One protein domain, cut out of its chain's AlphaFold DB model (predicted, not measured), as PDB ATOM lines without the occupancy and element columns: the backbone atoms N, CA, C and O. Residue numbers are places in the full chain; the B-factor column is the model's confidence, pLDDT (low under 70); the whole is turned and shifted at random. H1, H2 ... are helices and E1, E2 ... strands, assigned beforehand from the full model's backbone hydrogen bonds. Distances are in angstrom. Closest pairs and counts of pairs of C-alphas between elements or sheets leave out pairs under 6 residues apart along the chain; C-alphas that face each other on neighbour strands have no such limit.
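AT A GLANCE: This is residues 16 to 78 of the 81 residues of the protein "DNA polymerase subunit beta" of Gammaproteobacteria bacterium (UniProt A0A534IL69). Two parallel strands, E1 and E2, form a narrow ribbon through the middle; the long helix H1 runs beside E2, the shorter helix H3 sits on the other side of the ribbon from H1, and the short helix H2 follows E2 directly at the end of the ribbon where residues 21 and 55 lie. The 63 printed residues hold E1, H1, E2, H2, H3 in that order, class mixed. The whole is only just compact, close to loose, with a radius of gyration of the C-alphas of 12.6 A, spanning 38 by 25 by 16 A.

IN THESE COORDINATES: E1, residues 16 to 21, begins at C-alpha 16 (94.999, 99.772, 146.450). E2 is residues 49 to 55, 19.4 A long. H1, residues 28 to 45, measures 25.1 A. H2 is residues 56 to 60; H3, residues 68 to 77, ends at C-alpha 77 (104.321, 105.094, 149.392).

HOW THE PARTS SIT: E1 and E2 are parallel at 27 degrees, with N 19 and O 52 2.9 A apart, within hydrogen-bond range. E1, H1, E2 form a strand-helix-strand unit, parallel strands joined through a helix, with a right-handed crossover. The closest C-alphas of H1 and E2, Ala 38 and Ile 49, are 5.2 A apart. H2 and H3 are close but not clearly touching, at C-alphas Trp 59 and Leu 71, 6.9 A. H1 is apart from both. In H1, H2 and H3 every O i to N i+4 pair is within hydrogen-bond range.

THE WHOLE: The farthest C-alphas, Glu 44 and Glu 63, are 38.1 A apart. The printed part has no cut and no long link. Residues 23 to 26 have pLDDT under 70.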
ATOM      1  N   ASP A  16      95.080  98.686 147.419       84.44
ATOM      2  CA  ASP A  16      94.999  99.772 146.450       84.44
ATOM      3  C   ASP A  16      95.954  99.504 145.283       84.44
ATOM      4  O   ASP A  16      97.161  99.345 145.488       84.44
ATOM      5  N   VAL A  17      95.427  99.468 144.058       88.06
ATOM      6  CA  VAL A  17      96.233  99.288 142.841       88.06
ATOM      7  C   VAL A  17      96.030 100.487 141.929       88.06
ATOM      8  O   VAL A  17      94.934 100.711 141.416       88.06
ATOM      9  N   ALA A  18      97.097 101.257 141.721       89.94
ATOM     10  CA  ALA A  18      97.103 102.405 140.825       89.94
ATOM     11  C   ALA A  18      97.645 102.030 139.445       89.94
ATOM     12  O   ALA A  18      98.749 101.501 139.333       89.94
ATOM     13  N   LEU A  19      96.885 102.339 138.392       88.44
ATOM     14  CA  LEU A  19      97.285 102.130 137.003       88.44
ATOM     15  C   LEU A  19      97.495 103.479 136.319       88.44
ATOM     16  O   LEU A  19      96.563 104.275 136.214       88.44
ATOM     17  N   VAL A  20      98.713 103.720 135.828       88.75
ATOM     18  CA  VAL A  20      99.031 104.903 135.020       88.75
ATOM     19  C   VAL A  20      98.760 104.586 133.547       88.75
ATOM     20  O   VAL A  20      99.422 103.733 132.962       88.75
ATOM     21  N   LEU A  21      97.782 105.267 132.951       86.25
ATOM     22  CA  LEU A  21      97.309 105.046 131.584       86.25
ATOM     23  C   LEU A  21      97.816 106.147 130.647       86.25
ATOM     24  O   LEU A  21      97.825 107.328 130.992       86.25
ATOM     25  N   THR A  22      98.240 105.776 129.438       78.12
ATOM     26  CA  THR A  22      98.806 106.715 128.452       78.12
ATOM     27  C   THR A  22      97.800 107.714 127.872       78.12
ATOM     28  O   THR A  22      98.240 108.752 127.391       78.12
ATOM     29  N   ASP A  23      96.489 107.467 127.969       66.12
ATOM     30  CA  ASP A  23      95.432 108.390 127.526       66.12
ATOM     31  C   ASP A  23      94.348 108.555 128.612       66.12
ATOM     32  O   ASP A  23      94.236 107.693 129.483       66.12
ATOM     33  N   GLN A  24      93.643 109.698 128.591       65.31
ATOM     34  CA  GLN A  24      92.725 110.259 129.608       65.31
ATOM     35  C   GLN A  24      92.471 109.349 130.826       65.31
ATOM     36  O   GLN A  24      91.606 108.481 130.808       65.31
ATOM     37  N   GLY A  25      93.190 109.592 131.925       57.41
ATOM     38  CA  GLY A  25      93.128 108.810 133.171       57.41
ATOM     39  C   GLY A  25      91.790 108.772 133.915       57.41
ATOM     40  O   GLY A  25      91.738 108.219 135.013       57.41
ATOM     41  N   ASP A  26      90.738 109.328 133.321       62.19
ATOM     42  CA  ASP A  26      89.346 109.230 133.764       62.19
ATOM     43  C   ASP A  26      88.539 108.321 132.815       62.19
ATOM     44  O   ASP A  26      87.368 108.557 132.512       62.19
ATOM     45  N   ASP A  27      89.193 107.280 132.289       74.88
ATOM     46  CA  ASP A  27      88.536 106.232 131.520       74.88
ATOM     47  C   ASP A  27      87.670 105.373 132.449       74.88
ATOM     48  O   ASP A  27      88.078 104.344 132.997       74.88
ATOM     49  N   TRP A  28      86.431 105.826 132.610       80.44
ATOM     50  CA  TRP A  28      85.402 105.131 133.362       80.44
ATOM     51  C   TRP A  28      85.193 103.701 132.847       80.44
ATOM     52  O   TRP A  28      84.948 102.803 133.644       80.44
ATOM     53  N   GLN A  29      85.337 103.440 131.544       86.81
ATOM     54  CA  GLN A  29      85.156 102.094 130.989       86.81
ATOM     55  C   GLN A  29      86.260 101.153 131.475       86.81
ATOM     56  O   GLN A  29      85.967 100.042 131.924       86.81
ATOM     57  N   THR A  30      87.512 101.620 131.463       86.25
ATOM     58  CA  THR A  30      88.638 100.885 132.052       86.25
ATOM     59  C   THR A  30      88.446 100.686 133.552       86.25
ATOM     60  O   THR A  30      88.617  99.570 134.039       86.25
ATOM     61  N   LEU A  31      88.021 101.712 134.296       87.25
ATOM     62  CA  LEU A  31      87.779 101.574 135.735       87.25
ATOM     63  C   LEU A  31      86.682 100.538 136.047       87.25
ATOM     64  O   LEU A  31      86.845  99.737 136.966       87.25
ATOM     65  N   TRP A  32      85.600 100.502 135.264       91.06
ATOM     66  CA  TRP A  32      84.544  99.492 135.400       91.06
ATOM     67  C   TRP A  32      85.039  98.081 135.098       91.06
ATOM     68  O   TRP A  32      84.733  97.151 135.845       91.06
ATOM     69  N   MET A  33      85.822  97.917 134.030       92.19
ATOM     70  CA  MET A  33      86.427  96.632 133.682       92.19
ATOM     71  C   MET A  33      87.345  96.129 134.802       92.19
ATOM     72  O   MET A  33      87.239  94.978 135.223       92.19
ATOM     73  N   LEU A  34      88.201  97.007 135.330       91.94
ATOM     74  CA  LEU A  34      89.089  96.701 136.449       91.94
ATOM     75  C   LEU A  34      88.310  96.372 137.723       91.94
ATOM     76  O   LEU A  34      88.715  95.480 138.457       91.94
ATOM     77  N   GLY A  35      87.188  97.051 137.973       92.94
ATOM     78  CA  GLY A  35      86.292  96.734 139.084       92.94
ATOM     79  C   GLY A  35      85.710  95.323 138.982       92.94
ATOM     80  O   GLY A  35      85.672  94.612 139.982       92.94
ATOM     81  N   GLY A  36      85.321  94.891 137.778       95.12
ATOM     82  CA  GLY A  36      84.879  93.516 137.523       95.12
ATOM     83  C   GLY A  36      85.975  92.490 137.819       95.12
ATOM     84  O   GLY A  36      85.763  91.576 138.607       95.12
ATOM     85  N   LEU A  37      87.180  92.703 137.281       94.69
ATOM     86  CA  LEU A  37      88.329  91.822 137.534       94.69
ATOM     87  C   LEU A  37      88.724  91.787 139.018       94.69
ATOM     88  O   LEU A  37      89.035  90.730 139.561       94.69
ATOM     89  N   ALA A  38      88.698  92.937 139.694       93.44
ATOM     90  CA  ALA A  38      88.960  93.032 141.125       93.44
ATOM     91  C   ALA A  38      87.920  92.259 141.948       93.44
ATOM     92  O   ALA A  38      88.265  91.660 142.967       93.44
ATOM     93  N   PHE A  39      86.661  92.248 141.503       93.06
ATOM     94  CA  PHE A  39      85.604  91.476 142.137       93.06
ATOM     95  C   PHE A  39      85.804  89.968 141.949       93.06
ATOM     96  O   PHE A  39      85.659  89.221 142.916       93.06
ATOM     97  N   ASP A  40      86.219  89.526 140.762       95.75
ATOM     98  CA  ASP A  40      86.563  88.121 140.517       95.75
ATOM     99  C   ASP A  40      87.714  87.667 141.435       95.75
ATOM    100  O   ASP A  40      87.601  86.654 142.125       95.75
ATOM    101  N   VAL A  41      88.778  88.474 141.554       92.94
ATOM    102  CA  VAL A  41      89.889  88.201 142.486       92.94
ATOM    103  C   VAL A  41      89.403  88.147 143.935       92.94
ATOM    104  O   VAL A  41      89.839  87.277 144.693       92.94
ATOM    105  N   PHE A  42      88.499  89.041 144.335       91.56
ATOM    106  CA  PHE A  42      87.924  89.023 145.677       91.56
ATOM    107  C   PHE A  42      87.157  87.724 145.950       91.56
ATOM    108  O   PHE A  42      87.355  87.121 147.004       91.56
ATOM    109  N   LEU A  43      86.338  87.253 145.005       93.19
ATOM    110  CA  LEU A  43      85.598  85.996 145.150       93.19
ATOM    111  C   LEU A  43      86.525  84.780 145.266       93.19
ATOM    112  O   LEU A  43      86.239  83.864 146.038       93.19
ATOM    113  N   GLU A  44      87.632  84.766 144.525       94.81
ATOM    114  CA  GLU A  44      88.579  83.647 144.523       94.81
ATOM    115  C   GLU A  44      89.517  83.641 145.736       94.81
ATOM    116  O   GLU A  44      89.866  82.579 146.256       94.81
ATOM    117  N   THR A  45      89.954  84.819 146.186       89.00
ATOM    118  CA  THR A  45      91.074  84.949 147.136       89.00
ATOM    119  C   THR A  45      90.681  85.542 148.487       89.00
ATOM    120  O   THR A  45      91.457  85.452 149.440       89.00
ATOM    121  N   GLY A  46      89.501  86.160 148.586       88.00
ATOM    122  CA  GLY A  46      89.076  86.962 149.735       88.00
ATOM    123  C   GLY A  46      89.778  88.320 149.843       88.00
ATOM    124  O   GLY A  46      89.560  89.040 150.813       88.00
ATOM    125  N   ILE A  47      90.626  88.687 148.875       86.56
ATOM    126  CA  ILE A  47      91.379  89.944 148.879       86.56
ATOM    127  C   ILE A  47      90.603  90.991 148.083       86.56
ATOM    128  O   ILE A  47      90.461  90.871 146.869       86.56
ATOM    129  N   LEU A  48      90.141  92.052 148.748       87.75
ATOM    130  CA  LEU A  48      89.529  93.183 148.054       87.75
ATOM    131  C   LEU A  48      90.617  94.006 147.359       87.75
ATOM    132  O   LEU A  48      91.588  94.406 148.002       87.75
ATOM    133  N   ILE A  49      90.457  94.265 146.062       90.06
ATOM    134  CA  ILE A  49      91.305  95.184 145.295       90.06
ATOM    135  C   ILE A  49      90.486  96.433 144.954       90.06
ATOM    136  O   ILE A  49      89.374  96.340 144.441       90.06
ATOM    137  N   GLN A  50      91.046  97.606 145.225       90.06
ATOM    138  CA  GLN A  50      90.495  98.915 144.895       90.06
ATOM    139  C   GLN A  50      91.331  99.526 143.760       90.06
ATOM    140  O   GLN A  50      92.376 100.133 144.018       90.06
ATOM    141  N   PRO A  51      90.928  99.338 142.490       90.38
ATOM    142  CA  PRO A  51      91.647  99.918 141.369       90.38
ATOM    143  C   PRO A  51      91.425 101.432 141.302       90.38
ATOM    144  O   PRO A  51      90.323 101.933 141.536       90.38
ATOM    145  N   VAL A  52      92.472 102.158 140.924       88.81
ATOM    146  CA  VAL A  52      92.418 103.587 140.598       88.81
ATOM    147  C   VAL A  52      93.182 103.835 139.303       88.81
ATOM    148  O   VAL A  52      94.304 103.364 139.127       88.81
ATOM    149  N   THR A  53      92.579 104.583 138.387       88.62
ATOM    150  CA  THR A  53      93.222 105.004 137.141       88.62
ATOM    151  C   THR A  53      93.849 106.382 137.323       88.62
ATOM    152  O   THR A  53      93.297 107.261 137.987       88.62
ATOM    153  N   ILE A  54      95.041 106.562 136.763       89.25
ATOM    154  CA  ILE A  54      95.803 107.808 136.779       89.25
ATOM    155  C   ILE A  54      96.215 108.109 135.341       89.25
ATOM    156  O   ILE A  54      96.718 107.244 134.633       89.25
ATOM    157  N   SER A  55      96.026 109.347 134.898       89.19
ATOM    158  CA  SER A  55      96.497 109.788 133.581       89.19
ATOM    159  C   SER A  55      98.016 109.887 133.589       89.19
ATOM    160  O   SER A  55      98.585 110.412 134.541       89.19
ATOM    161  N   SER A  56      98.684 109.486 132.510       89.88
ATOM    162  CA  SER A  56     100.123 109.717 132.336       89.88
ATOM    163  C   SER A  56     100.493 111.201 132.454       89.88
ATOM    164  O   SER A  56     101.538 111.530 133.011       89.88
ATOM    165  N   GLY A  57      99.612 112.101 132.004       90.56
ATOM    166  CA  GLY A  57      99.798 113.545 132.129       90.56
ATOM    167  C   GLY A  57      99.678 114.048 133.569       90.56
ATOM    168  O   GLY A  57     100.477 114.886 133.980       90.56
ATOM    169  N   ASP A  58      98.722 113.519 134.337       91.56
ATOM    170  CA  ASP A  58      98.568 113.841 135.765       91.56
ATOM    171  C   ASP A  58      99.713 113.246 136.584       91.56
ATOM    172  O   ASP A  58     100.199 113.860 137.526       91.56
ATOM    173  N   TRP A  59     100.170 112.050 136.219       92.19
ATOM    174  CA  TRP A  59     101.320 111.419 136.851       92.19
ATOM    175  C   TRP A  59     102.610 112.212 136.612       92.19
ATOM    176  O   TRP A  59     103.408 112.386 137.530       92.19
ATOM    177  N   ALA A  60     102.805 112.709 135.387       93.12
ATOM    178  CA  ALA A  60     103.968 113.511 135.020       93.12
ATOM    179  C   ALA A  60     103.972 114.897 135.685       93.12
ATOM    180  O   ALA A  60     105.042 115.405 136.018       93.12
ATOM    181  N   ASP A  61     102.796 115.497 135.889       93.31
ATOM    182  CA  ASP A  61     102.633 116.778 136.579       93.31
ATOM    183  C   ASP A  61     101.451 116.723 137.570       93.31
ATOM    184  O   ASP A  61     100.328 117.119 137.229       93.31
ATOM    185  N   PRO A  62     101.693 116.247 138.812       92.88
ATOM    186  CA  PRO A  62     100.653 116.069 139.820       92.88
ATOM    187  C   PRO A  62      99.835 117.320 140.126       92.88
ATOM    188  O   PRO A  62      98.668 117.201 140.497       92.88
ATOM    189  N   GLU A  63     100.414 118.512 139.959       94.81
ATOM    190  CA  GLU A  63      99.756 119.784 140.271       94.81
ATOM    191  C   GLU A  63      98.627 120.129 139.298       94.81
ATOM    192  O   GLU A  63      97.753 120.930 139.630       94.81
ATOM    193  N   ARG A  64      98.612 119.512 138.112       89.69
ATOM    194  CA  ARG A  64      97.525 119.664 137.136       89.69
ATOM    195  C   ARG A  64      96.320 118.784 137.446       89.69
ATOM    196  O   ARG A  64      95.244 119.023 136.899       89.69
ATOM    197  N   SER A  65      96.487 117.790 138.313       89.38
ATOM    198  CA  SER A  65      95.412 116.887 138.698       89.38
ATOM    199  C   SER A  65      94.452 117.558 139.687       89.38
ATOM    200  O   SER A  65      94.889 118.327 140.545       89.38
ATOM    201  N   PRO A  66      93.154 117.203 139.695       87.25
ATOM    202  CA  PRO A  66      92.223 117.620 140.747       87.25
ATOM    203  C   PRO A  66      92.611 117.126 142.152       87.25
ATOM    204  O   PRO A  66      92.069 117.601 143.151       87.25
ATOM    205  N   ARG A  67      93.505 116.127 142.249       90.69
ATOM    206  CA  ARG A  67      93.906 115.475 143.506       90.69
ATOM    207  C   ARG A  67      95.440 115.362 143.632       90.69
ATOM    208  O   ARG A  67      95.956 114.253 143.781       90.69
ATOM    209  N   PRO A  68      96.192 116.478 143.668       94.94
ATOM    210  CA  PRO A  68      97.661 116.460 143.661       94.94
ATOM    211  C   PRO A  68      98.249 115.726 144.877       94.94
ATOM    212  O   PRO A  68      99.201 114.954 144.765       94.94
ATOM    213  N   GLY A  69      97.640 115.899 146.056       95.25
ATOM    214  CA  GLY A  69      98.070 115.222 147.282       95.25
ATOM    215  C   GLY A  69      97.944 113.697 147.212       95.25
ATOM    216  O   GLY A  69      98.786 112.990 147.758       95.25
ATOM    217  N   PHE A  70      96.933 113.185 146.504       91.81
ATOM    218  CA  PHE A  70      96.767 111.748 146.288       91.81
ATOM    219  C   PHE A  70      97.916 111.188 145.445       91.81
ATOM    220  O   PHE A  70      98.560 110.230 145.862       91.81
ATOM    221  N   LEU A  71      98.241 111.834 144.322       93.81
ATOM    222  CA  LEU A  71      99.332 111.406 143.441       93.81
ATOM    223  C   LEU A  71     100.691 111.445 144.145       93.81
ATOM    224  O   LEU A  71     101.473 110.504 144.034       93.81
ATOM    225  N   ARG A  72     100.943 112.480 144.955       94.88
ATOM    226  CA  ARG A  72     102.155 112.562 145.786       94.88
ATOM    227  C   ARG A  72     102.234 111.428 146.814       94.88
ATOM    228  O   ARG A  72     103.324 110.925 147.069       94.88
ATOM    229  N   ASN A  73     101.109 111.019 147.402       92.94
ATOM    230  CA  ASN A  73     101.081 109.886 148.330       92.94
ATOM    231  C   ASN A  73     101.359 108.566 147.603       92.94
ATOM    232  O   ASN A  73     102.172 107.785 148.086       92.94
ATOM    233  N   VAL A  74     100.756 108.352 146.427       90.88
ATOM    234  CA  VAL A  74     101.032 107.177 145.584       90.88
ATOM    235  C   VAL A  74     102.511 107.127 145.198       90.88
ATOM    236  O   VAL A  74     103.135 106.086 145.344       90.88
ATOM    237  N   ALA A  75     103.109 108.247 144.786       91.94
ATOM    238  CA  ALA A  75     104.532 108.302 144.443       91.94
ATOM    239  C   ALA A  75     105.463 108.062 145.645       91.94
ATOM    240  O   ALA A  75     106.544 107.504 145.484       91.94
ATOM    241  N   ARG A  76     105.064 108.495 146.849       93.19
ATOM    242  CA  ARG A  76     105.868 108.337 148.069       93.19
ATOM    243  C   ARG A  76     105.789 106.931 148.659       93.19
ATOM    244  O   ARG A  76     106.777 106.463 149.214       93.19
ATOM    245  N   GLU A  77     104.611 106.317 148.630       89.50
ATOM    246  CA  GLU A  77     104.321 105.094 149.392       89.50
ATOM    247  C   GLU A  77     104.071 103.874 148.490       89.50
ATOM    248  O   GLU A  77     104.105 102.740 148.964       89.50
ATOM    249  N   GLY A  78     103.821 104.092 147.198       87.31
ATOM    250  CA  GLY A  78     103.580 103.036 146.227       87.31
ATOM    251  C   GLY A  78     104.829 102.222 145.901       87.31
ATOM    252  O   GLY A  78     105.962 102.696 145.993       87.31
TER     253      GLY A  78